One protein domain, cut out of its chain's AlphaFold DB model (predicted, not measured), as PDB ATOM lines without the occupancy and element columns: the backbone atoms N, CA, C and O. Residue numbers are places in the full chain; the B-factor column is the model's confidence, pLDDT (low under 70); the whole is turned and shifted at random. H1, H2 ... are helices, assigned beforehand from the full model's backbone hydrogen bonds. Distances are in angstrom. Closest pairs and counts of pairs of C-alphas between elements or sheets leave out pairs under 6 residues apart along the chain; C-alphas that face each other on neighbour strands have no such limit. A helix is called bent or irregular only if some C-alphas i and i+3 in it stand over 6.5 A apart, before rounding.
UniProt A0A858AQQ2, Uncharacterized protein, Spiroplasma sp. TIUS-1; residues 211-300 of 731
ATOM      1  N   ILE A 211      45.052 -16.149  39.466       83.12
ATOM      2  CA  ILE A 211      43.993 -16.294  40.451       83.12
ATOM      3  C   ILE A 211      44.121 -17.675  41.088       83.12
ATOM      4  O   ILE A 211      44.152 -18.711  40.423       83.12
ATOM      5  N   ASN A 212      44.255 -17.672  42.408       77.56
ATOM      6  CA  ASN A 212      44.395 -18.894  43.180       77.56
ATOM      7  C   ASN A 212      43.040 -19.593  43.374       77.56
ATOM      8  O   ASN A 212      41.967 -19.043  43.107       77.56
ATOM      9  N   GLU A 213      43.102 -20.810  43.906       82.56
ATOM     10  CA  GLU A 213      41.937 -21.636  44.232       82.56
ATOM     11  C   GLU A 213      40.888 -20.877  45.072       82.56
ATOM     12  O   GLU A 213      39.687 -20.964  44.813       82.56
ATOM     13  N   GLN A 214      41.321 -20.068  46.046       82.38
ATOM     14  CA  GLN A 214      40.409 -19.291  46.891       82.38
ATOM     15  C   GLN A 214      39.627 -18.246  46.091       82.38
ATOM     16  O   GLN A 214      38.413 -18.124  46.265       82.38
ATOM     17  N   ARG A 215      40.298 -17.502  45.202       85.81
ATOM     18  CA  ARG A 215      39.652 -16.501  44.348       85.81
ATOM     19  C   ARG A 215      38.670 -17.157  43.385       85.81
ATOM     20  O   ARG A 215      37.559 -16.652  43.244       85.81
ATOM     21  N   LEU A 216      39.033 -18.296  42.798       87.12
ATOM     22  CA  LEU A 216      38.131 -19.065  41.944       87.12
ATOM     23  C   LEU A 216      36.878 -19.531  42.707       87.12
ATOM     24  O   LEU A 216      35.770 -19.427  42.185       87.12
ATOM     25  N   TYR A 217      37.001 -19.949  43.972       85.69
ATOM     26  CA  TYR A 217      35.823 -20.267  44.788       85.69
ATOM     27  C   TYR A 217      34.946 -19.062  45.113       85.69
ATOM     28  O   TYR A 217      33.731 -19.225  45.225       85.69
ATOM     29  N   LEU A 218      35.524 -17.875  45.300       86.00
ATOM     30  CA  LEU A 218      34.735 -16.655  45.484       86.00
ATOM     31  C   LEU A 218      33.931 -16.343  44.219       86.00
ATOM     32  O   LEU A 218      32.721 -16.173  44.320       86.00
ATOM     33  N   ILE A 219      34.575 -16.393  43.045       87.50
ATOM     34  CA  ILE A 219      33.908 -16.223  41.746       87.50
ATOM     35  C   ILE A 219      32.768 -17.243  41.608       87.50
ATOM     36  O   ILE A 219      31.619 -16.877  41.371       87.50
ATOM     37  N   TRP A 220      33.037 -18.532  41.843       86.44
ATOM     38  CA  TRP A 220      32.000 -19.566  41.803       86.44
ATOM     39  C   TRP A 220      30.833 -19.265  42.755       86.44
ATOM     40  O   TRP A 220      29.676 -19.322  42.344       86.44
ATOM     41  N   ASN A 221      31.109 -18.918  44.015       84.12
ATOM     42  CA  ASN A 221      30.066 -18.652  45.007       84.12
ATOM     43  C   ASN A 221      29.228 -17.404  44.693       84.12
ATOM     44  O   ASN A 221      28.031 -17.419  44.976       84.12
ATOM     45  N   ASP A 222      29.814 -16.371  44.086       85.31
ATOM     46  CA  ASP A 222      29.102 -15.143  43.702       85.31
ATOM     47  C   ASP A 222      28.088 -15.379  42.567       85.31
ATOM     48  O   ASP A 222      27.079 -14.659  42.450       85.31
ATOM     49  N   HIS A 223      28.328 -16.413  41.752       83.62
ATOM     50  CA  HIS A 223      27.546 -16.712  40.557       83.62
ATOM     51  C   HIS A 223      26.638 -17.946  40.675       83.62
ATOM     52  O   HIS A 223      25.551 -17.926  40.096       83.62
ATOM     53  N   LYS A 224      27.031 -19.001  41.409       82.19
ATOM     54  CA  LYS A 224      26.410 -20.347  41.368       82.19
ATOM     55  C   LYS A 224      24.884 -20.365  41.517       82.19
ATOM     56  O   LYS A 224      24.218 -21.084  40.782       82.19
ATOM     57  N   ASP A 225      24.325 -19.530  42.394       78.31
ATOM     58  CA  ASP A 225      22.884 -19.519  42.694       78.31
ATOM     59  C   ASP A 225      22.060 -18.782  41.618       78.31
ATOM     60  O   ASP A 225      20.835 -18.880  41.583       78.31
ATOM     61  N   LYS A 226      22.723 -18.026  40.734       77.50
ATOM     62  CA  LYS A 226      22.102 -17.226  39.663       77.50
ATOM     63  C   LYS A 226      22.250 -17.869  38.285       77.50
ATOM     64  O   LYS A 226      21.482 -17.535  37.380       77.50
ATOM     65  N   MET A 227      23.198 -18.800  38.129       74.00
ATOM     66  CA  MET A 227      23.551 -19.411  36.842       74.00
ATOM     67  C   MET A 227      22.403 -20.192  36.179       74.00
ATOM     68  O   MET A 227      22.487 -20.465  34.985       74.00
ATOM     69  N   ASP A 228      21.356 -20.581  36.911       71.38
ATOM     70  CA  ASP A 228      20.191 -21.304  36.367       71.38
ATOM     71  C   ASP A 228      19.083 -20.390  35.816       71.38
ATOM     72  O   ASP A 228      18.096 -20.882  35.269       71.38
ATOM     73  N   SER A 229      19.228 -19.065  35.927       79.00
ATOM     74  CA  SER A 229      18.254 -18.117  35.374       79.00
ATOM     75  C   SER A 229      18.605 -17.693  33.944       79.00
ATOM     76  O   SER A 229      19.753 -17.364  33.640       79.00
ATOM     77  N   SER A 230      17.594 -17.647  33.070       72.94
ATOM     78  CA  SER A 230      17.733 -17.228  31.665       72.94
ATOM     79  C   SER A 230      18.277 -15.804  31.513       72.94
ATOM     80  O   SER A 230      19.010 -15.515  30.572       72.94
ATOM     81  N   ASP A 231      17.953 -14.924  32.462       76.94
ATOM     82  CA  ASP A 231      18.430 -13.539  32.480       76.94
ATOM     83  C   ASP A 231      19.940 -13.469  32.755       76.94
ATOM     84  O   ASP A 231      20.633 -12.600  32.229       76.94
ATOM     85  N   TYR A 232      20.472 -14.408  33.541       74.69
ATOM     86  CA  TYR A 232      21.897 -14.479  33.852       74.69
ATOM     87  C   TYR A 232      22.706 -15.065  32.696       74.69
ATOM     88  O   TYR A 232      23.773 -14.551  32.375       74.69
ATOM     89  N   GLU A 233      22.171 -16.073  32.005       74.19
ATOM     90  CA  GLU A 233      22.763 -16.595  30.768       74.19
ATOM     91  C   GLU A 233      22.855 -15.505  29.681       74.19
ATOM     92  O   GLU A 233      23.891 -15.358  29.027       74.19
ATOM     93  N   ALA A 234      21.825 -14.661  29.552       74.81
ATOM     94  CA  ALA A 234      21.838 -13.508  28.648       74.81
ATOM     95  C   ALA A 234      22.874 -12.433  29.043       74.81
ATOM     96  O   ALA A 234      23.439 -11.771  28.173       74.81
ATOM     97  N   LEU A 235      23.153 -12.254  30.341       76.25
ATOM     98  CA  LEU A 235      24.173 -11.317  30.833       76.25
ATOM     99  C   LEU A 235      25.604 -11.808  30.595       76.25
ATOM    100  O   LEU A 235      26.483 -10.982  30.355       76.25
ATOM    101  N   ILE A 236      25.834 -13.121  30.658       72.06
ATOM    102  CA  ILE A 236      27.150 -13.747  30.442       72.06
ATOM    103  C   ILE A 236      27.486 -13.795  28.951       72.06
ATOM    104  O   ILE A 236      28.618 -13.545  28.556       72.06
ATOM    105  N   THR A 237      26.495 -14.088  28.111       71.75
ATOM    106  CA  THR A 237      26.658 -14.140  26.649       71.75
ATOM    107  C   THR A 237      26.692 -12.751  26.000       71.75
ATOM    108  O   THR A 237      26.958 -12.634  24.808       71.75
ATOM    109  N   ASN A 238      26.457 -11.677  26.761       76.31
ATOM    110  CA  ASN A 238      26.534 -10.312  26.251       76.31
ATOM    111  C   ASN A 238      28.002  -9.910  25.994       76.31
ATOM    112  O   ASN A 238      28.777  -9.826  26.950       76.31
ATOM    113  N   PRO A 239      28.389  -9.580  24.747       69.38
ATOM    114  CA  PRO A 239      29.760  -9.190  24.421       69.38
ATOM    115  C   PRO A 239      30.215  -7.893  25.102       69.38
ATOM    116  O   PRO A 239      31.408  -7.650  25.153       69.38
ATOM    117  N   ASN A 240      29.300  -7.090  25.656       75.12
ATOM    118  CA  ASN A 240      29.628  -5.872  26.404       75.12
ATOM    119  C   ASN A 240      29.884  -6.121  27.907       75.12
ATOM    120  O   ASN A 240      30.067  -5.166  28.658       75.12
ATOM    121  N   ASN A 241      29.833  -7.375  28.377       79.56
ATOM    122  CA  ASN A 241      30.045  -7.736  29.781       79.56
ATOM    123  C   ASN A 241      31.365  -8.502  29.970       79.56
ATOM    124  O   ASN A 241      31.389  -9.665  30.386       79.56
ATOM    125  N   ASP A 242      32.473  -7.838  29.638       76.00
ATOM    126  CA  ASP A 242      33.812  -8.439  29.600       76.00
ATOM    127  C   ASP A 242      34.264  -9.008  30.945       76.00
ATOM    128  O   ASP A 242      34.887 -10.069  30.986       76.00
ATOM    129  N   LEU A 243      33.907  -8.353  32.055       81.94
ATOM    130  CA  LEU A 243      34.253  -8.820  33.398       81.94
ATOM    131  C   LEU A 243      33.659 -10.206  33.673       81.94
ATOM    132  O   LEU A 243      34.384 -11.122  34.054       81.94
ATOM    133  N   MET A 244      32.360 -10.370  33.423       83.19
ATOM    134  CA  MET A 244      31.670 -11.632  33.669       83.19
ATOM    135  C   MET A 244      32.173 -12.713  32.705       83.19
ATOM    136  O   MET A 244      32.500 -13.818  33.129       83.19
ATOM    137  N   ARG A 245      32.340 -12.396  31.414       83.44
ATOM    138  CA  ARG A 245      32.912 -13.343  30.436       83.44
ATOM    139  C   ARG A 245      34.304 -13.823  30.850       83.44
ATOM    140  O   ARG A 245      34.593 -15.015  30.721       83.44
ATOM    141  N   ARG A 246      35.139 -12.935  31.396       85.81
ATOM    142  CA  ARG A 246      36.463 -13.271  31.931       85.81
ATOM    143  C   ARG A 246      36.375 -14.194  33.146       85.81
ATOM    144  O   ARG A 246      37.023 -15.234  33.144       85.81
ATOM    145  N   GLU A 247      35.540 -13.873  34.132       88.25
ATOM    146  CA  GLU A 247      35.341 -14.683  35.348       88.25
ATOM    147  C   GLU A 247      34.847 -16.110  35.043       88.25
ATOM    148  O   GLU A 247      35.310 -17.086  35.635       88.25
ATOM    149  N   PHE A 248      33.956 -16.272  34.063       86.62
ATOM    150  CA  PHE A 248      33.507 -17.598  33.629       86.62
ATOM    151  C   PHE A 248      34.584 -18.362  32.854       86.62
ATOM    152  O   PHE A 248      34.781 -19.556  33.081       86.62
ATOM    153  N   THR A 249      35.335 -17.672  31.998       88.50
ATOM    154  CA  THR A 249      36.472 -18.265  31.280       88.50
ATOM    155  C   THR A 249      37.554 -18.748  32.256       88.50
ATOM    156  O   THR A 249      38.117 -19.826  32.086       88.50
ATOM    157  N   GLN A 250      37.781 -18.011  33.342       89.12
ATOM    158  CA  GLN A 250      38.661 -18.387  34.450       89.12
ATOM    159  C   GLN A 250      38.213 -19.682  35.154       89.12
ATOM    160  O   GLN A 250      39.006 -20.612  35.300       89.12
ATOM    161  N   LEU A 251      36.931 -19.789  35.530       88.56
ATOM    162  CA  LEU A 251      36.369 -21.018  36.113       88.56
ATOM    163  C   LEU A 251      36.455 -22.218  35.160       88.56
ATOM    164  O   LEU A 251      36.653 -23.351  35.607       88.56
ATOM    165  N   TYR A 252      36.287 -21.978  33.859       88.88
ATOM    166  CA  TYR A 252      36.418 -23.005  32.830       88.88
ATOM    167  C   TYR A 252      37.856 -23.496  32.691       88.88
ATOM    168  O   TYR A 252      38.086 -24.703  32.649       88.88
ATOM    169  N   ASN A 253      38.817 -22.572  32.643       89.38
ATOM    170  CA  ASN A 253      40.227 -22.881  32.429       89.38
ATOM    171  C   ASN A 253      40.866 -23.616  33.614       89.38
ATOM    172  O   ASN A 253      41.831 -24.348  33.424       89.38
ATOM    173  N   ALA A 254      40.297 -23.494  34.819       88.31
ATOM    174  CA  ALA A 254      40.834 -24.079  36.050       88.31
ATOM    175  C   ALA A 254      40.898 -25.616  36.072       88.31
ATOM    176  O   ALA A 254      41.506 -26.193  36.975       88.31
ATOM    177  N   LYS A 255      40.283 -26.285  35.087       85.38
ATOM    178  CA  LYS A 255      40.348 -27.742  34.900       85.38
ATOM    179  C   LYS A 255      41.553 -28.212  34.073       85.38
ATOM    180  O   LYS A 255      41.771 -29.417  33.988       85.38
ATOM    181  N   PHE A 256      42.275 -27.303  33.417       85.56
ATOM    182  CA  PHE A 256      43.401 -27.638  32.545       85.56
ATOM    183  C   PHE A 256      44.736 -27.414  33.257       85.56
ATOM    184  O   PHE A 256      44.892 -26.458  34.015       85.56
ATOM    185  N   ASP A 257      45.703 -28.299  33.007       78.25
ATOM    186  CA  ASP A 257      47.089 -28.146  33.472       78.25
ATOM    187  C   ASP A 257      47.948 -27.360  32.460       78.25
ATOM    188  O   ASP A 257      48.910 -26.701  32.851       78.25
ATOM    189  N   ASN A 258      47.598 -27.418  31.168       81.50
ATOM    190  CA  ASN A 258      48.336 -26.796  30.067       81.50
ATOM    191  C   ASN A 258      47.613 -25.538  29.561       81.50
ATOM    192  O   ASN A 258      46.415 -25.575  29.277       81.50
ATOM    193  N   ILE A 259      48.349 -24.434  29.405       81.88
ATOM    194  CA  ILE A 259      47.801 -23.172  28.893       81.88
ATOM    195  C   ILE A 259      47.297 -23.274  27.446       81.88
ATOM    196  O   ILE A 259      46.367 -22.564  27.074       81.88
ATOM    197  N   ASN A 260      47.839 -24.191  26.642       84.06
ATOM    198  CA  ASN A 260      47.396 -24.408  25.262       84.06
ATOM    199  C   ASN A 260      45.961 -24.954  25.187       84.06
ATOM    200  O   ASN A 260      45.257 -24.704  24.208       84.06
ATOM    201  N   ASP A 261      45.509 -25.646  26.237       86.50
ATOM    202  CA  ASP A 261      44.137 -26.148  26.350       86.50
ATOM    203  C   ASP A 261      43.167 -25.083  26.900       86.50
ATOM    204  O   ASP A 261      41.944 -25.236  26.816       86.50
ATOM    205  N   MET A 262      43.698 -23.985  27.450       87.69
ATOM    206  CA  MET A 262      42.908 -22.879  27.987       87.69
ATOM    207  C   MET A 262      42.357 -21.993  26.868       87.69
ATOM    208  O   MET A 262      42.991 -21.763  25.832       87.69
ATOM    209  N   LYS A 263      41.158 -21.452  27.093       86.31
ATOM    210  CA  LYS A 263      40.471 -20.563  26.149       86.31
ATOM    211  C   LYS A 263      40.527 -19.118  26.619       86.31
ATOM    212  O   LYS A 263      40.390 -18.857  27.813       86.31
ATOM    213  N   SER A 264      40.722 -18.184  25.693       82.31
ATOM    214  CA  SER A 264      40.547 -16.757  25.965       82.31
ATOM    215  C   SER A 264      39.075 -16.380  25.809       82.31
ATOM    216  O   SER A 264      38.291 -17.109  25.202       82.31
ATOM    217  N   VAL A 265      38.690 -15.202  26.304       79.00
ATOM    218  CA  VAL A 265      37.356 -14.643  26.017       79.00
ATOM    219  C   VAL A 265      37.165 -14.431  24.506       79.00
ATOM    220  O   VAL A 265      36.040 -14.536  24.013       79.00
ATOM    221  N   LYS A 266      38.255 -14.158  23.774       73.12
ATOM    222  CA  LYS A 266      38.265 -13.920  22.323       73.12
ATOM    223  C   LYS A 266      38.143 -15.209  21.512       73.12
ATOM    224  O   LYS A 266      37.541 -15.181  20.452       73.12
ATOM    225  N   ASP A 267      38.631 -16.338  22.028       72.06
ATOM    226  CA  ASP A 267      38.524 -17.655  21.377       72.06
ATOM    227  C   ASP A 267      37.077 -18.183  21.357       72.06
ATOM    228  O   ASP A 267      36.767 -19.195  20.726       72.06
ATOM    229  N   ILE A 268      36.186 -17.539  22.111       76.38
ATOM    230  CA  ILE A 268      34.807 -17.964  22.317       76.38
ATOM    231  C   ILE A 268      33.916 -16.989  21.541       76.38
ATOM    232  O   ILE A 268      33.270 -16.095  22.091       76.38
ATOM    233  N   ASP A 269      33.938 -17.187  20.222       61.09
ATOM    234  CA  ASP A 269      33.382 -16.308  19.182       61.09
ATOM    235  C   ASP A 269      31.841 -16.270  19.112       61.09
ATOM    236  O   ASP A 269      31.265 -15.551  18.294       61.09
ATOM    237  N   SER A 270      31.132 -17.036  19.945       66.75
ATOM    238  CA  SER A 270      29.669 -17.094  19.908       66.75
ATOM    239  C   SER A 270      29.027 -17.239  21.283       66.75
ATOM    240  O   SER A 270      29.583 -17.839  22.207       66.75
ATOM    241  N   ASN A 271      27.796 -16.733  21.393       69.44
ATOM    242  CA  ASN A 271      26.940 -16.932  22.565       69.44
ATOM    243  C   ASN A 271      26.743 -18.430  22.856       69.44
ATOM    244  O   ASN A 271      26.775 -18.832  24.016       69.44
ATOM    245  N   ASP A 272      26.638 -19.256  21.810       75.06
ATOM    246  CA  ASP A 272      26.516 -20.714  21.927       75.06
ATOM    247  C   ASP A 272      27.751 -21.344  22.598       75.06
ATOM    248  O   ASP A 272      27.610 -22.242  23.432       75.06
ATOM    249  N   GLY A 273      28.955 -20.834  22.307       78.81
ATOM    250  CA  GLY A 273      30.193 -21.267  22.958       78.81
ATOM    251  C   GLY A 273      30.229 -20.937  24.455       78.81
ATOM    252  O   GLY A 273      30.679 -21.754  25.259       78.81
ATOM    253  N   PHE A 274      29.692 -19.778  24.856       79.62
ATOM    254  CA  PHE A 274      29.544 -19.421  26.273       79.62
ATOM    255  C   PHE A 274      28.486 -20.278  26.979       79.62
ATOM    256  O   PHE A 274      28.711 -20.720  28.106       79.62
ATOM    257  N   THR A 275      27.367 -20.589  26.321       80.81
ATOM    258  CA  THR A 275      26.345 -21.496  26.864       80.81
ATOM    259  C   THR A 275      26.887 -22.913  27.091       80.81
ATOM    260  O   THR A 275      26.561 -23.550  28.097       80.81
ATOM    261  N   GLU A 276      27.730 -23.432  26.195       82.62
ATOM    262  CA  GLU A 276      28.377 -24.738  26.377       82.62
ATOM    263  C   GLU A 276      29.377 -24.724  27.543       82.62
ATOM    264  O   GLU A 276      29.317 -25.588  28.423       82.62
ATOM    265  N   MET A 277      30.199 -23.676  27.633       86.06
ATOM    266  CA  MET A 277      31.120 -23.455  28.751       86.06
ATOM    267  C   MET A 277      30.396 -23.432  30.104       86.06
ATOM    268  O   MET A 277      30.848 -24.052  31.066       86.06
ATOM    269  N   LEU A 278      29.242 -22.761  30.176       83.31
ATOM    270  CA  LEU A 278      28.425 -22.689  31.388       83.31
ATOM    271  C   LEU A 278      27.947 -24.064  31.854       83.31
ATOM    272  O   LEU A 278      27.968 -24.349  33.053       83.31
ATOM    273  N   LYS A 279      27.536 -24.932  30.924       83.62
ATOM    274  CA  LYS A 279      27.136 -26.311  31.249       83.62
ATOM    275  C   LYS A 279      28.307 -27.103  31.821       83.62
ATOM    276  O   LYS A 279      28.132 -27.817  32.807       83.62
ATOM    277  N   GLU A 280      29.493 -26.947  31.242       83.69
ATOM    278  CA  GLU A 280      30.701 -27.611  31.728       83.69
ATOM    279  C   GLU A 280      31.130 -27.114  33.114       83.69
ATOM    280  O   GLU A 280      31.419 -27.929  33.989       83.69
ATOM    281  N   ILE A 281      31.118 -25.797  33.355       84.19
ATOM    282  CA  ILE A 281      31.435 -25.220  34.670       84.19
ATOM    283  C   ILE A 281      30.474 -25.776  35.723       84.19
ATOM    284  O   ILE A 281      30.922 -26.280  36.749       84.19
ATOM    285  N   LYS A 282      29.163 -25.775  35.447       81.12
ATOM    286  CA  LYS A 282      28.163 -26.362  36.354       81.12
ATOM    287  C   LYS A 282      28.437 -27.836  36.633       81.12
ATOM    288  O   LYS A 282      28.312 -28.259  37.774       81.12
ATOM    289  N   SER A 283      28.816 -28.618  35.624       78.38
ATOM    290  CA  SER A 283      29.126 -30.039  35.810       78.38
ATOM    291  C   SER A 283      30.389 -30.265  36.649       78.38
ATOM    292  O   SER A 283      30.424 -31.194  37.449       78.38
ATOM    293  N   ASN A 284      31.419 -29.434  36.472       76.62
ATOM    294  CA  ASN A 284      32.729 -29.617  37.108       76.62
ATOM    295  C   ASN A 284      32.801 -29.037  38.529       76.62
ATOM    296  O   ASN A 284      33.526 -29.562  39.370       76.62
ATOM    297  N   TRP A 285      32.049 -27.970  38.807       77.38
ATOM    298  CA  TRP A 285      32.088 -27.248  40.085       77.38
ATOM    299  C   TRP A 285      30.959 -27.634  41.052       77.38
ATOM    300  O   TRP A 285      31.032 -27.328  42.243       77.38
ATOM    301  N   ASN A 286      29.919 -28.326  40.576       69.12
ATOM    302  CA  ASN A 286      28.802 -28.786  41.400       69.12
ATOM    303  C   ASN A 286      29.079 -30.177  41.998       69.12
ATOM    304  O   ASN A 286      28.383 -31.151  41.707       69.12
ATOM    305  N   THR A 287      30.108 -30.293  42.842       57.62
ATOM    306  CA  THR A 287      30.333 -31.506  43.638       57.62
ATOM    307  C   THR A 287      29.478 -31.443  44.897       57.62
ATOM    308  O   THR A 287      29.787 -30.804  45.903       57.62
ATOM    309  N   SER A 288      28.331 -32.107  44.837       48.66
ATOM    310  CA  SER A 288      27.449 -32.281  45.983       48.66
ATOM    311  C   SER A 288      28.119 -33.226  46.988       48.66
ATOM    312  O   SER A 288      27.943 -34.438  46.945       48.66
ATOM    313  N   GLY A 289      28.888 -32.661  47.922       52.38
ATOM    314  CA  GLY A 289      29.022 -33.229  49.260       52.38
ATOM    315  C   GLY A 289      30.388 -33.697  49.756       52.38
ATOM    316  O   GLY A 289      30.441 -33.948  50.951       52.38
ATOM    317  N   ILE A 290      31.466 -33.819  48.971       48.94
ATOM    318  CA  ILE A 290      32.800 -34.209  49.488       48.94
ATOM    319  C   ILE A 290      33.889 -33.629  48.568       48.94
ATOM    320  O   ILE A 290      33.817 -33.813  47.359       48.94
ATOM    321  N   ASP A 291      34.849 -32.930  49.177       51.16
ATOM    322  CA  ASP A 291      36.039 -32.270  48.624       51.16
ATOM    323  C   ASP A 291      35.829 -31.239  47.498       51.16
ATOM    324  O   ASP A 291      35.349 -31.498  46.394       51.16
ATOM    325  N   LYS A 292      36.239 -30.012  47.827       58.84
ATOM    326  CA  LYS A 292      36.572 -28.936  46.894       58.84
ATOM    327  C   LYS A 292      37.275 -29.529  45.655       58.84
ATOM    328  O   LYS A 292      38.291 -30.201  45.844       58.84
ATOM    329  N   PRO A 293      36.750 -29.360  44.420       58.62
ATOM    330  CA  PRO A 293      37.419 -29.893  43.238       58.62
ATOM    331  C   PRO A 293      38.830 -29.315  43.192       58.62
ATOM    332  O   PRO A 293      38.987 -28.103  43.320       58.62
ATOM    333  N   LYS A 294      39.846 -30.172  43.042       63.34
ATOM    334  CA  LYS A 294      41.225 -29.716  42.865       63.34
ATOM    335  C   LYS A 294      41.260 -28.855  41.604       63.34
ATOM    336  O   LYS A 294      41.040 -29.370  40.511       63.34
ATOM    337  N   VAL A 295      41.487 -27.559  41.777       75.19
ATOM    338  CA  VAL A 295      41.507 -26.579  40.690       75.19
ATOM    339  C   VAL A 295      42.909 -26.037  40.529       75.19
ATOM    340  O   VAL A 295      43.597 -25.747  41.510       75.19
ATOM    341  N   ASN A 296      43.333 -25.912  39.281       79.31
ATOM    342  CA  ASN A 296      44.616 -25.313  38.982       79.31
ATOM    343  C   ASN A 296      44.501 -23.792  39.080       79.31
ATOM    344  O   ASN A 296      43.486 -23.227  38.661       79.31
ATOM    345  N   PRO A 297      45.531 -23.110  39.610       77.69
ATOM    346  CA  PRO A 297      45.668 -21.677  39.415       77.69
ATOM    347  C   PRO A 297      45.628 -21.369  37.919       77.69
ATOM    348  O   PRO A 297      46.294 -22.039  37.137       77.69
ATOM    349  N   VAL A 298      44.871 -20.351  37.528       84.31
ATOM    350  CA  VAL A 298      44.791 -19.887  36.135       84.31
ATOM    351  C   VAL A 298      45.231 -18.437  36.064       84.31
ATOM    352  O   VAL A 298      45.150 -17.732  37.077       84.31
ATOM    353  N   PRO A 299      45.699 -17.955  34.908       81.12
ATOM    354  CA  PRO A 299      46.012 -16.549  34.786       81.12
ATOM    355  C   PRO A 299      44.715 -15.733  34.803       81.12
ATOM    356  O   PRO A 299      43.671 -16.183  34.326       81.12
ATOM    357  N   ASP A 300      44.776 -14.515  35.334       80.38
ATOM    358  CA  ASP A 300      43.660 -13.566  35.283       80.38
ATOM    359  C   ASP A 300      43.257 -13.281  33.822       80.38
ATOM    360  O   ASP A 300      42.077 -13.120  33.510       80.38
TER     361      ASP A 300
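This is residues 211 to 300 of the 731 residues of an uncharacterized protein of Spiroplasma sp. TIUS-1 (UniProt A0A858AQQ2). H3 sits in a small, irregular cluster of helices, with H4 and H1 packed on it at steep tilts, their three centres making a triangle, and the short H2 lies across near H3 and H4. Two long stretches without a named element loop out from the helices: residues 254 to 270 join H3 to H4, and residues 286 to 300 swing out past Ile 290 and fold back to end near the first printed residue. The printed part has 90 residues, with four named helices in the order H1, H2, H3, H4 and no named strand; the class is all helix. It is compact, with a radius of gyration of the C-alphas of 12.4 A, and spans 33 by 30 by 18 A.

H4, the longest helix, takes residues 271 to 285 over 21.0 A and ends at C-alpha 285 (32.088, -27.248, 40.085). H3 takes residues 242 to 253 over 16.1 A. H1, residues 213 to 223, is 15.6 A long and begins at C-alpha 213 (41.937, -21.636, 44.232). H2 takes residues 230 to 236.

H4 touches H3 with residues 277 to 281 alone, at a steep tilt of 49 degrees, the same way; the closest C-alphas, of Tyr 252 and Ile 281, are 5.8 A apart. H3 touches H1 with residues 247 to 251 alone, at 55 degrees, steep, opposite ways; the closest C-alphas, of Leu 216 and Leu 251, are 6.4 A apart. H2 and H4 are close but not clearly touching, about perpendicular at 80 degrees, closest at the C-alphas of Glu 233 and Thr 275, 7.2 A. In H1, H2, H3 and H4 every O i to N i+4 pair is within hydrogen-bond range.

The C-alphas farthest apart, of Asn 240 and Ile 290, are 36.7 A apart. The printed part has no cut, and the H3 to H4 link is long. The pLDDT is under 70 at residue 239, residues 269 to 271 and residues 286 to 294.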